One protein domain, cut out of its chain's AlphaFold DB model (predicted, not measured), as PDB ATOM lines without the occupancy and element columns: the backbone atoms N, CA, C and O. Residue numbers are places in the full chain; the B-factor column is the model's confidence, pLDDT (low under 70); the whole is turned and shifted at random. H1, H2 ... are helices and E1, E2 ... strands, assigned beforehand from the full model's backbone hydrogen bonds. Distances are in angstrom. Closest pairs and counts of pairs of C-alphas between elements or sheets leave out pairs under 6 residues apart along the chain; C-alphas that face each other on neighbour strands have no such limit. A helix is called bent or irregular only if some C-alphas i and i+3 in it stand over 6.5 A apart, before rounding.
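This is residues 15 to 96 of the 103 residues of an uncharacterized protein of Nitrospirales bacterium (UniProt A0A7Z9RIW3). A long two-strand ribbon, E1 and E2, with the helix H1 packed on it, makes one lobe; the helices H2 and H4, side by side and running opposite ways, make the other lobe, with the short H3 at one end of them. Two links, residues 35 to 42 between E1 and H2 and residues 79 to 88 between H4 and E2, join the lobes. The printed part has 82 residues, with four named helices and two named strands in the order H1, E1, H2, H3, H4, E2 along the chain; the two strands are antiparallel, and the class is mixed, helices and strands. The whole is only just loose, close to extended, with a radius of gyration of the C-alphas of 17.3 A and a flat outline of 47 by 30 by 15 A.

Find C-alpha 27 at (57.076, 35.771, 149.714); from there E1, residues 27 to 34, runs 21.6 A. E2 is residues 89 to 95, 20.2 A long, and ends at C-alpha 95, (56.318, 40.577, 147.525). H1, residues 15 to 23, is irregular: C-alphas 15 and 18 are 7.1 A apart. Look next for H2, residues 43 to 54, and H4, residues 67 to 78, each 16.6 A; H3 is residues 56 to 61.

Start at E1 and E2, antiparallel at 165 degrees, where N 30 and O 93 are 2.8 A apart, within hydrogen-bond range. The closest C-alphas of H1 and E2 are Pro 18 and Val 92, 6.5 A. H1 is apart from H2, H3 and H4. H2 and H4 touch, opposite ways at a shallow tilt of 18 degrees; their closest C-alphas are Asn 49 and Cys 74, 5.1 A. H3 and H4, a helical hairpin, only just touch, with 3 pairs of C-alphas within 8 A, the closest Arg 56 and Ile 70 at 7.1 A. Every O i to N i+4 pair is within hydrogen-bond range in H2, H3 and H4; in H1, 4 of 5.

The C-alphas farthest apart are those of Ala 68 and Leu 96, 48.8 A. The printed part has no cut and no long link. Residues 38 to 39 pair with residues 83 to 84, antiparallel. No printed residue is under 70 in pLDDT.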
ATOM      1  N   LEU A  15      49.504  27.468 136.687       90.75
ATOM      2  CA  LEU A  15      49.593  26.676 137.920       90.75
ATOM      3  C   LEU A  15      50.999  26.679 138.533       90.75
ATOM      4  O   LEU A  15      51.140  26.451 139.732       90.75
ATOM      5  N   ARG A  16      52.040  26.936 137.732       93.50
ATOM      6  CA  ARG A  16      53.433  26.966 138.203       93.50
ATOM      7  C   ARG A  16      53.917  28.359 138.591       93.50
ATOM      8  O   ARG A  16      54.941  28.458 139.261       93.50
ATOM      9  N   LEU A  17      53.179  29.419 138.246       93.94
ATOM     10  CA  LEU A  17      53.524  30.798 138.619       93.94
ATOM     11  C   LEU A  17      53.818  30.976 140.119       93.94
ATOM     12  O   LEU A  17      54.839  31.590 140.430       93.94
ATOM     13  N   PRO A  18      53.017  30.430 141.060       94.31
ATOM     14  CA  PRO A  18      53.318  30.579 142.482       94.31
ATOM     15  C   PRO A  18      54.667  29.964 142.856       94.31
ATOM     16  O   PRO A  18      55.472  30.592 143.538       94.31
ATOM     17  N   HIS A  19      54.933  28.757 142.356       94.12
ATOM     18  CA  HIS A  19      56.181  28.058 142.626       94.12
ATOM     19  C   HIS A  19      57.382  28.831 142.074       94.12
ATOM     20  O   HIS A  19      58.327  29.092 142.811       94.12
ATOM     21  N   HIS A  20      57.306  29.293 140.823       94.81
ATOM     22  CA  HIS A  20      58.381  30.070 140.207       94.81
ATOM     23  C   HIS A  20      58.681  31.370 140.959       94.81
ATOM     24  O   HIS A  20      59.847  31.727 141.122       94.81
ATOM     25  N   LEU A  21      57.659  32.061 141.469       94.44
ATOM     26  CA  LEU A  21      57.863  33.250 142.299       94.44
ATOM     27  C   LEU A  21      58.580  32.903 143.612       94.44
ATOM     28  O   LEU A  21      59.521  33.593 143.996       94.44
ATOM     29  N   GLN A  22      58.206  31.805 144.270       94.00
ATOM     30  CA  GLN A  22      58.892  31.354 145.485       94.00
ATOM     31  C   GLN A  22      60.356  30.971 145.229       94.00
ATOM     32  O   GLN A  22      61.222  31.338 146.020       94.00
ATOM     33  N   GLU A  23      60.655  30.293 144.114       95.62
ATOM     34  CA  GLU A  23      62.031  29.952 143.713       95.62
ATOM     35  C   GLU A  23      62.920  31.196 143.540       95.62
ATOM     36  O   GLU A  23      64.125  31.133 143.766       95.62
ATOM     37  N   HIS A  24      62.323  32.339 143.193       94.69
ATOM     38  CA  HIS A  24      63.020  33.617 143.016       94.69
ATOM     39  C   HIS A  24      63.009  34.485 144.284       94.69
ATOM     40  O   HIS A  24      63.324  35.674 144.235       94.69
ATOM     41  N   GLY A  25      62.651  33.901 145.429       94.75
ATOM     42  CA  GLY A  25      62.698  34.557 146.731       94.75
ATOM     43  C   GLY A  25      61.481  35.418 147.059       94.75
ATOM     44  O   GLY A  25      61.466  36.029 148.124       94.75
ATOM     45  N   PHE A  26      60.448  35.461 146.212       95.94
ATOM     46  CA  PHE A  26      59.215  36.164 146.558       95.94
ATOM     47  C   PHE A  26      58.451  35.427 147.669       95.94
ATOM     48  O   PHE A  26      58.394  34.198 147.731       95.94
ATOM     49  N   GLN A  27      57.830  36.205 148.545       92.81
ATOM     50  CA  GLN A  27      57.076  35.771 149.714       92.81
ATOM     51  C   GLN A  27      55.669  36.386 149.704       92.81
ATOM     52  O   GLN A  27      55.308  37.150 148.805       92.81
ATOM     53  N   SER A  28      54.853  36.025 150.701       93.50
ATOM     54  CA  SER A  28      53.497  36.565 150.891       93.50
ATOM     55  C   SER A  28      52.607  36.437 149.647       93.50
ATOM     56  O   SER A  28      51.943  37.391 149.242       93.50
ATOM     57  N   LEU A  29      52.613  35.257 149.018       95.56
ATOM     58  CA  LEU A  29      51.854  35.013 147.797       95.56
ATOM     59  C   LEU A  29      50.346  35.061 148.064       95.56
ATOM     60  O   LEU A  29      49.826  34.341 148.917       95.56
ATOM     61  N   ARG A  30      49.633  35.850 147.262       96.44
ATOM     62  CA  ARG A  30      48.188  35.754 147.064       96.44
ATOM     63  C   ARG A  30      47.937  35.189 145.677       96.44
ATOM     64  O   ARG A  30      48.421  35.734 144.689       96.44
ATOM     65  N   ILE A  31      47.181  34.102 145.627       96.19
ATOM     66  CA  ILE A  31      46.830  33.410 144.390       96.19
ATOM     67  C   ILE A  31      45.332  33.592 144.178       96.19
ATOM     68  O   ILE A  31      44.537  33.317 145.077       96.19
ATOM     69  N   GLU A  32      44.964  34.050 142.993       96.62
ATOM     70  CA  GLU A  32      43.590  34.225 142.546       96.62
ATOM     71  C   GLU A  32      43.349  33.275 141.372       96.62
ATOM     72  O   GLU A  32      44.164  33.187 140.453       96.62
ATOM     73  N   ASN A  33      42.245  32.533 141.427       95.25
ATOM     74  CA  ASN A  33      41.812  31.649 140.354       95.25
ATOM     75  C   ASN A  33      40.398  32.048 139.949       95.25
ATOM     76  O   ASN A  33      39.448  31.785 140.687       95.25
ATOM     77  N   ASP A  34      40.282  32.679 138.787       95.44
ATOM     78  CA  ASP A  34      38.999  32.993 138.177       95.44
ATOM     79  C   ASP A  34      38.686  31.960 137.092       95.44
ATOM     80  O   ASP A  34      39.301  31.941 136.024       95.44
ATOM     81  N   ALA A  35      37.743  31.073 137.397       95.62
ATOM     82  CA  ALA A  35      37.302  29.985 136.535       95.62
ATOM     83  C   ALA A  35      35.771  30.058 136.403       95.62
ATOM     84  O   ALA A  35      35.055  29.351 137.123       95.62
ATOM     85  N   PRO A  36      35.251  30.954 135.545       95.31
ATOM     86  CA  PRO A  36      33.824  31.220 135.477       95.31
ATOM     87  C   PRO A  36      33.063  29.980 135.006       95.31
ATOM     88  O   PRO A  36      33.415  29.353 134.004       95.31
ATOM     89  N   LEU A  37      31.983  29.655 135.719       96.88
ATOM     90  CA  LEU A  37      31.025  28.646 135.288       96.88
ATOM     91  C   LEU A  37      30.053  29.285 134.289       96.88
ATOM     92  O   LEU A  37      29.308  30.203 134.630       96.88
ATOM     93  N   VAL A  38      30.078  28.805 133.051       97.81
ATOM     94  CA  VAL A  38      29.389  29.412 131.910       97.81
ATOM     95  C   VAL A  38      28.370  28.427 131.343       97.81
ATOM     96  O   VAL A  38      28.704  27.278 131.058       97.81
ATOM     97  N   ASN A  39      27.127  28.876 131.175       98.12
ATOM     98  CA  ASN A  39      26.063  28.090 130.552       98.12
ATOM     99  C   ASN A  39      26.283  27.967 129.032       98.12
ATOM    100  O   ASN A  39      26.844  28.878 128.413       98.12
ATOM    101  N   GLY A  40      25.854  26.858 128.430       98.19
ATOM    102  CA  GLY A  40      25.914  26.681 126.981       98.19
ATOM    103  C   GLY A  40      25.102  27.734 126.217       98.19
ATOM    104  O   GLY A  40      24.239  28.417 126.765       98.19
ATOM    105  N   ASN A  41      25.428  27.912 124.940       97.50
ATOM    106  CA  ASN A  41      24.827  28.904 124.046       97.50
ATOM    107  C   ASN A  41      24.929  30.371 124.531       97.50
ATOM    108  O   ASN A  41      24.174  31.250 124.106       97.50
ATOM    109  N   THR A  42      25.860  30.669 125.439       97.12
ATOM    110  CA  THR A  42      26.166  32.038 125.882       97.12
ATOM    111  C   THR A  42      27.429  32.566 125.206       97.12
ATOM    112  O   THR A  42      28.164  31.820 124.568       97.12
ATOM    113  N   GLY A  43      27.709  33.869 125.338       96.62
ATOM    114  CA  GLY A  43      28.789  34.534 124.595       96.62
ATOM    115  C   GLY A  43      30.138  33.804 124.637       96.62
ATOM    116  O   GLY A  43      30.714  33.533 123.587       96.62
ATOM    117  N   VAL A  44      30.618  33.431 125.829       96.69
ATOM    118  CA  VAL A  44      31.890  32.699 125.975       96.69
ATOM    119  C   VAL A  44      31.790  31.280 125.406       96.69
ATOM    120  O   VAL A  44      32.683  30.876 124.667       96.69
ATOM    121  N   ALA A  45      30.711  30.544 125.688       97.88
ATOM    122  CA  ALA A  45      30.515  29.195 125.151       97.88
ATOM    123  C   ALA A  45      30.518  29.189 123.609       97.88
ATOM    124  O   ALA A  45      31.202  28.375 122.994       97.88
ATOM    125  N   ASN A  46      29.860  30.172 122.987       98.12
ATOM    126  CA  ASN A  46      29.787  30.326 121.534       98.12
ATOM    127  C   ASN A  46      31.154  30.643 120.918       98.12
ATOM    128  O   ASN A  46      31.539  30.037 119.919       98.12
ATOM    129  N   ILE A  47      31.922  31.553 121.530       97.88
ATOM    130  CA  ILE A  47      33.291  31.856 121.080       97.88
ATOM    131  C   ILE A  47      34.163  30.599 121.137       97.88
ATOM    132  O   ILE A  47      34.933  30.329 120.213       97.88
ATOM    133  N   MET A  48      34.035  29.814 122.204       97.31
ATOM    134  CA  MET A  48      34.849  28.620 122.406       97.31
ATOM    135  C   MET A  48      34.441  27.483 121.459       97.31
ATOM    136  O   MET A  48      35.316  26.835 120.886       97.31
ATOM    137  N   ASN A  49      33.145  27.322 121.179       97.88
ATOM    138  CA  ASN A  49      32.628  26.441 120.125       97.88
ATOM    139  C   ASN A  49      33.224  26.801 118.754       97.88
ATOM    140  O   ASN A  49      33.856  25.966 118.103       97.88
ATOM    141  N   MET A  50      33.104  28.068 118.344       98.19
ATOM    142  CA  MET A  50      33.662  28.555 117.078       98.19
ATOM    143  C   MET A  50      35.175  28.323 117.000       98.19
ATOM    144  O   MET A  50      35.686  27.895 115.964       98.19
ATOM    145  N   SER A  51      35.887  28.564 118.102       96.56
ATOM    146  CA  SER A  51      37.332  28.346 118.192       96.56
ATOM    147  C   SER A  51      37.694  26.873 118.001       96.56
ATOM    148  O   SER A  51      38.601  26.567 117.229       96.56
ATOM    149  N   ALA A  52      36.961  25.953 118.634       96.62
ATOM    150  CA  ALA A  52      37.202  24.521 118.489       96.62
ATOM    151  C   ALA A  52      36.955  24.032 117.057       96.62
ATOM    152  O   ALA A  52      37.763  23.276 116.517       96.62
ATOM    153  N   ARG A  53      35.903  24.534 116.395       97.38
ATOM    154  CA  ARG A  53      35.648  24.253 114.973       97.38
ATOM    155  C   ARG A  53      36.770  24.777 114.079       97.38
ATOM    156  O   ARG A  53      37.242  24.055 113.207       97.38
ATOM    157  N   GLN A  54      37.228  26.006 114.314       97.69
ATOM    158  CA  GLN A  54      38.308  26.624 113.538       97.69
ATOM    159  C   GLN A  54      39.652  25.899 113.711       97.69
ATOM    160  O   GLN A  54      40.478  25.893 112.798       97.69
ATOM    161  N   LEU A  55      39.891  25.299 114.880       95.81
ATOM    162  CA  LEU A  55      41.122  24.577 115.211       95.81
ATOM    163  C   LEU A  55      41.029  23.064 114.953       95.81
ATOM    164  O   LEU A  55      41.986  22.354 115.257       95.81
ATOM    165  N   ARG A  56      39.935  22.582 114.345       96.75
ATOM    166  CA  ARG A  56      39.646  21.157 114.105       96.75
ATOM    167  C   ARG A  56      40.838  20.389 113.549       96.75
ATOM    168  O   ARG A  56      41.316  19.460 114.185       96.75
ATOM    169  N   GLU A  57      41.364  20.811 112.401       97.19
ATOM    170  CA  GLU A  57      42.488  20.125 111.750       97.19
ATOM    171  C   GLU A  57      43.727  20.060 112.650       97.19
ATOM    172  O   GLU A  57      44.417  19.044 112.677       97.19
ATOM    173  N   LYS A  58      43.984  21.114 113.436       95.19
ATOM    174  CA  LYS A  58      45.112  21.139 114.373       95.19
ATOM    175  C   LYS A  58      44.917  20.152 115.513       95.19
ATOM    176  O   LYS A  58      45.888  19.514 115.893       95.19
ATOM    177  N   TYR A  59      43.703  20.030 116.044       95.19
ATOM    178  CA  TYR A  59      43.387  19.079 117.111       95.19
ATOM    179  C   TYR A  59      43.447  17.630 116.621       95.19
ATOM    180  O   TYR A  59      44.056  16.790 117.277       95.19
ATOM    181  N   LEU A  60      42.917  17.350 115.431       95.69
ATOM    182  CA  LEU A  60      43.013  16.021 114.819       95.69
ATOM    183  C   LEU A  60      44.466  15.630 114.524       95.69
ATOM    184  O   LEU A  60      44.862  14.491 114.755       95.69
ATOM    185  N   ALA A  61      45.279  16.578 114.046       95.75
ATOM    186  CA  ALA A  61      46.685  16.341 113.727       95.75
ATOM    187  C   ALA A  61      47.529  15.951 114.948       95.75
ATOM    188  O   ALA A  61      48.599  15.367 114.778       95.75
ATOM    189  N   THR A  62      47.071  16.249 116.167       93.44
ATOM    190  CA  THR A  62      47.775  15.812 117.372       93.44
ATOM    191  C   THR A  62      47.556  14.316 117.657       93.44
ATOM    192  O   THR A  62      48.369  13.692 118.332       93.44
ATOM    193  N   GLY A  63      46.490  13.713 117.117       94.25
ATOM    194  CA  GLY A  63      46.112  12.319 117.369       94.25
ATOM    195  C   GLY A  63      45.440  12.077 118.726       94.25
ATOM    196  O   GLY A  63      45.019  10.954 118.994       94.25
ATOM    197  N   ASP A  64      45.303  13.116 119.554       92.81
ATOM    198  CA  ASP A  64      44.691  13.037 120.888       92.81
ATOM    199  C   ASP A  64      43.219  13.473 120.910       92.81
ATOM    200  O   ASP A  64      42.550  13.324 121.931       92.81
ATOM    201  N   ALA A  65      42.725  14.037 119.807       94.56
ATOM    202  CA  ALA A  65      41.325  14.377 119.614       94.56
ATOM    203  C   ALA A  65      40.808  13.696 118.348       94.56
ATOM    204  O   ALA A  65      41.459  13.716 117.301       94.56
ATOM    205  N   SER A  66      39.622  13.105 118.445       96.38
ATOM    206  CA  SER A  66      38.875  12.578 117.311       96.38
ATOM    207  C   SER A  66      37.815  13.570 116.838       96.38
ATOM    208  O   SER A  66      37.472  14.534 117.524       96.38
ATOM    209  N   GLU A  67      37.234  13.295 115.673       97.50
ATOM    210  CA  GLU A  67      36.094  14.073 115.182       97.50
ATOM    211  C   GLU A  67      34.902  14.018 116.139       97.50
ATOM    212  O   GLU A  67      34.246  15.031 116.372       97.50
ATOM    213  N   ALA A  68      34.674  12.858 116.761       98.00
ATOM    214  CA  ALA A  68      33.613  12.691 117.743       98.00
ATOM    215  C   ALA A  68      33.850  13.543 119.000       98.00
ATOM    216  O   ALA A  68      32.890  14.077 119.549       98.00
ATOM    217  N   ASP A  69      35.105  13.719 119.428       97.12
ATOM    218  CA  ASP A  69      35.435  14.568 120.580       97.12
ATOM    219  C   ASP A  69      35.159  16.045 120.280       97.12
ATOM    220  O   ASP A  69      34.601  16.763 121.113       97.12
ATOM    221  N   ILE A  70      35.511  16.500 119.073       97.44
ATOM    222  CA  ILE A  70      35.274  17.880 118.631       97.44
ATOM    223  C   ILE A  70      33.771  18.145 118.502       97.44
ATOM    224  O   ILE A  70      33.284  19.172 118.981       97.44
ATOM    225  N   ASP A  71      33.025  17.220 117.900       98.12
ATOM    226  CA  ASP A  71      31.576  17.348 117.745       98.12
ATOM    227  C   ASP A  71      30.862  17.305 119.106       98.12
ATOM    228  O   ASP A  71      29.968  18.117 119.355       98.12
ATOM    229  N   ALA A  72      31.295  16.432 120.024       98.06
ATOM    230  CA  ALA A  72      30.774  16.374 121.388       98.06
ATOM    231  C   ALA A  72      31.050  17.669 122.163       98.06
ATOM    232  O   ALA A  72      30.156  18.181 122.837       98.06
ATOM    233  N   TYR A  73      32.253  18.236 122.036       97.44
ATOM    234  CA  TYR A  73      32.589  19.527 122.636       97.44
ATOM    235  C   TYR A  73      31.703  20.656 122.097       97.44
ATOM    236  O   TYR A  73      31.197  21.468 122.872       97.44
ATOM    237  N   CYS A  74      31.479  20.702 120.780       98.00
ATOM    238  CA  CYS A  74      30.605  21.706 120.178       98.00
ATOM    239  C   CYS A  74      29.158  21.540 120.662       98.00
ATOM    240  O   CYS A  74      28.530  22.516 121.057       98.00
ATOM    241  N   HIS A  75      28.651  20.307 120.707       98.19
ATOM    242  CA  HIS A  75      27.312  20.034 121.224       98.19
ATOM    243  C   HIS A  75      27.162  20.459 122.690       98.19
ATOM    244  O   HIS A  75      26.194  21.130 123.034       98.19
ATOM    245  N   PHE A  76      28.148  20.140 123.533       98.19
ATOM    246  CA  PHE A  76      28.197  20.588 124.924       98.19
ATOM    247  C   PHE A  76      28.162  22.117 125.038       98.19
ATOM    248  O   PHE A  76      27.450  22.661 125.880       98.19
ATOM    249  N   ALA A  77      28.910  22.817 124.181       98.00
ATOM    250  CA  ALA A  77      28.949  24.272 124.189       98.00
ATOM    251  C   ALA A  77      27.642  24.922 123.703       98.00
ATOM    252  O   ALA A  77      27.345  26.043 124.111       98.00
ATOM    253  N   ASP A  78      26.856  24.225 122.879       98.19
ATOM    254  CA  ASP A  78      25.564  24.689 122.354       98.19
ATOM    255  C   ASP A  78      24.367  24.338 123.270       98.19
ATOM    256  O   ASP A  78      23.292  24.927 123.130       98.19
ATOM    257  N   ASP A  79      24.511  23.401 124.217       98.06
ATOM    258  CA  ASP A  79      23.410  22.960 125.088       98.06
ATOM    259  C   ASP A  79      23.192  23.906 126.282       98.06
ATOM    260  O   ASP A  79      23.995  23.984 127.212       98.06
ATOM    261  N   VAL A  80      22.036  24.574 126.306       97.31
ATOM    262  CA  VAL A  80      21.593  25.473 127.392       97.31
ATOM    263  C   VAL A  80      21.413  24.778 128.748       97.31
ATOM    264  O   VAL A  80      21.302  25.436 129.782       97.31
ATOM    265  N   ASN A  81      21.374  23.447 128.778       97.88
ATOM    266  CA  ASN A  81      21.320  22.669 130.015       97.88
ATOM    267  C   ASN A  81      22.717  22.283 130.523       97.88
ATOM    268  O   ASN A  81      22.850  21.789 131.645       97.88
ATOM    269  N   CYS A  82      23.761  22.527 129.730       97.56
ATOM    270  CA  CYS A  82      25.143  22.297 130.111       97.56
ATOM    271  C   CYS A  82      25.778  23.548 130.728       97.56
ATOM    272  O   CYS A  82      25.498  24.690 130.361       97.56
ATOM    273  N   TRP A  83      26.676  23.306 131.680       97.88
ATOM    274  CA  TRP A  83      27.510  24.322 132.310       97.88
ATOM    275  C   TRP A  83      28.962  23.873 132.240       97.88
ATOM    276  O   TRP A  83      29.276  22.737 132.594       97.88
ATOM    277  N   GLY A  84      29.843  24.761 131.789       96.44
ATOM    278  CA  GLY A  84      31.251  24.463 131.563       96.44
ATOM    279  C   GLY A  84      32.180  25.551 132.072       96.44
ATOM    280  O   GLY A  84      31.805  26.716 132.185       96.44
ATOM    281  N   ILE A  85      33.417  25.151 132.350       96.44
ATOM    282  CA  ILE A  85      34.544  26.059 132.548       96.44
ATOM    283  C   ILE A  85      35.397  25.945 131.291       96.44
ATOM    284  O   ILE A  85      36.001  24.905 131.033       96.44
ATOM    285  N   TYR A  86      35.410  27.002 130.487       94.38
ATOM    286  CA  TYR A  86      36.100  27.001 129.197       94.38
ATOM    287  C   TYR A  86      37.548  27.478 129.301       94.38
ATOM    288  O   TYR A  86      38.402  27.067 128.518       94.38
ATOM    289  N   TYR A  87      37.825  28.345 130.271       92.00
ATOM    290  CA  TYR A  87      39.153  28.837 130.594       92.00
ATOM    291  C   TYR A  87      39.223  29.169 132.086       92.00
ATOM    292  O   TYR A  87      38.198  29.356 132.742       92.00
ATOM    293  N   ALA A  88      40.444  29.256 132.602       93.25
ATOM    294  CA  ALA A  88      40.724  29.786 133.924       93.25
ATOM    295  C   ALA A  88      41.827  30.842 133.815       93.25
ATOM    296  O   ALA A  88      42.774  30.681 133.041       93.25
ATOM    297  N   THR A  89      41.702  31.907 134.595       94.12
ATOM    298  CA  THR A  89      42.720  32.944 134.746       94.12
ATOM    299  C   THR A  89      43.363  32.786 136.110       94.12
ATOM    300  O   THR A  89      42.678  32.841 137.131       94.12
ATOM    301  N   ILE A  90      44.683  32.601 136.128       95.50
ATOM    302  CA  ILE A  90      45.459  32.556 137.368       95.50
ATOM    303  C   ILE A  90      46.183  33.887 137.544       95.50
ATOM    304  O   ILE A  90      47.039  34.244 136.736       95.50
ATOM    305  N   GLY A  91      45.842  34.606 138.609       95.81
ATOM    306  CA  GLY A  91      46.554  35.788 139.075       95.81
ATOM    307  C   GLY A  91      47.439  35.432 140.264       95.81
ATOM    308  O   GLY A  91      47.010  34.720 141.169       95.81
ATOM    309  N   VAL A  92      48.678  35.926 140.284       96.56
ATOM    310  CA  VAL A  92      49.554  35.790 141.454       96.56
ATOM    311  C   VAL A  92      50.138  37.147 141.806       96.56
ATOM    312  O   VAL A  92      50.767  37.799 140.976       96.56
ATOM    313  N   VAL A  93      49.940  37.559 143.054       96.06
ATOM    314  CA  VAL A  93      50.567  38.741 143.644       96.06
ATOM    315  C   VAL A  93      51.548  38.259 144.700       96.06
ATOM    316  O   VAL A  93      51.190  37.445 145.548       96.06
ATOM    317  N   ALA A  94      52.781  38.751 144.659       95.56
ATOM    318  CA  ALA A  94      53.823  38.385 145.609       95.56
ATOM    319  C   ALA A  94      54.695  39.599 145.947       95.56
ATOM    320  O   ALA A  94      54.678  40.606 145.237       95.56
ATOM    321  N   GLN A  95      55.448  39.506 147.038       95.12
ATOM    322  CA  GLN A  95      56.318  40.577 147.525       95.12
ATOM    323  C   GLN A  95      57.746  40.064 147.663       95.12
ATOM    324  O   GLN A  95      57.955  38.903 148.002       95.12
ATOM    325  N   LEU A  96      58.737  40.915 147.405       91.31
ATOM    326  CA  LEU A  96      60.113  40.592 147.775       91.31
ATOM    327  C   LEU A  96      60.231  40.523 149.307       91.31
ATOM    328  O   LEU A  96      59.449  41.178 150.003       91.31
TER     329      LEU A  96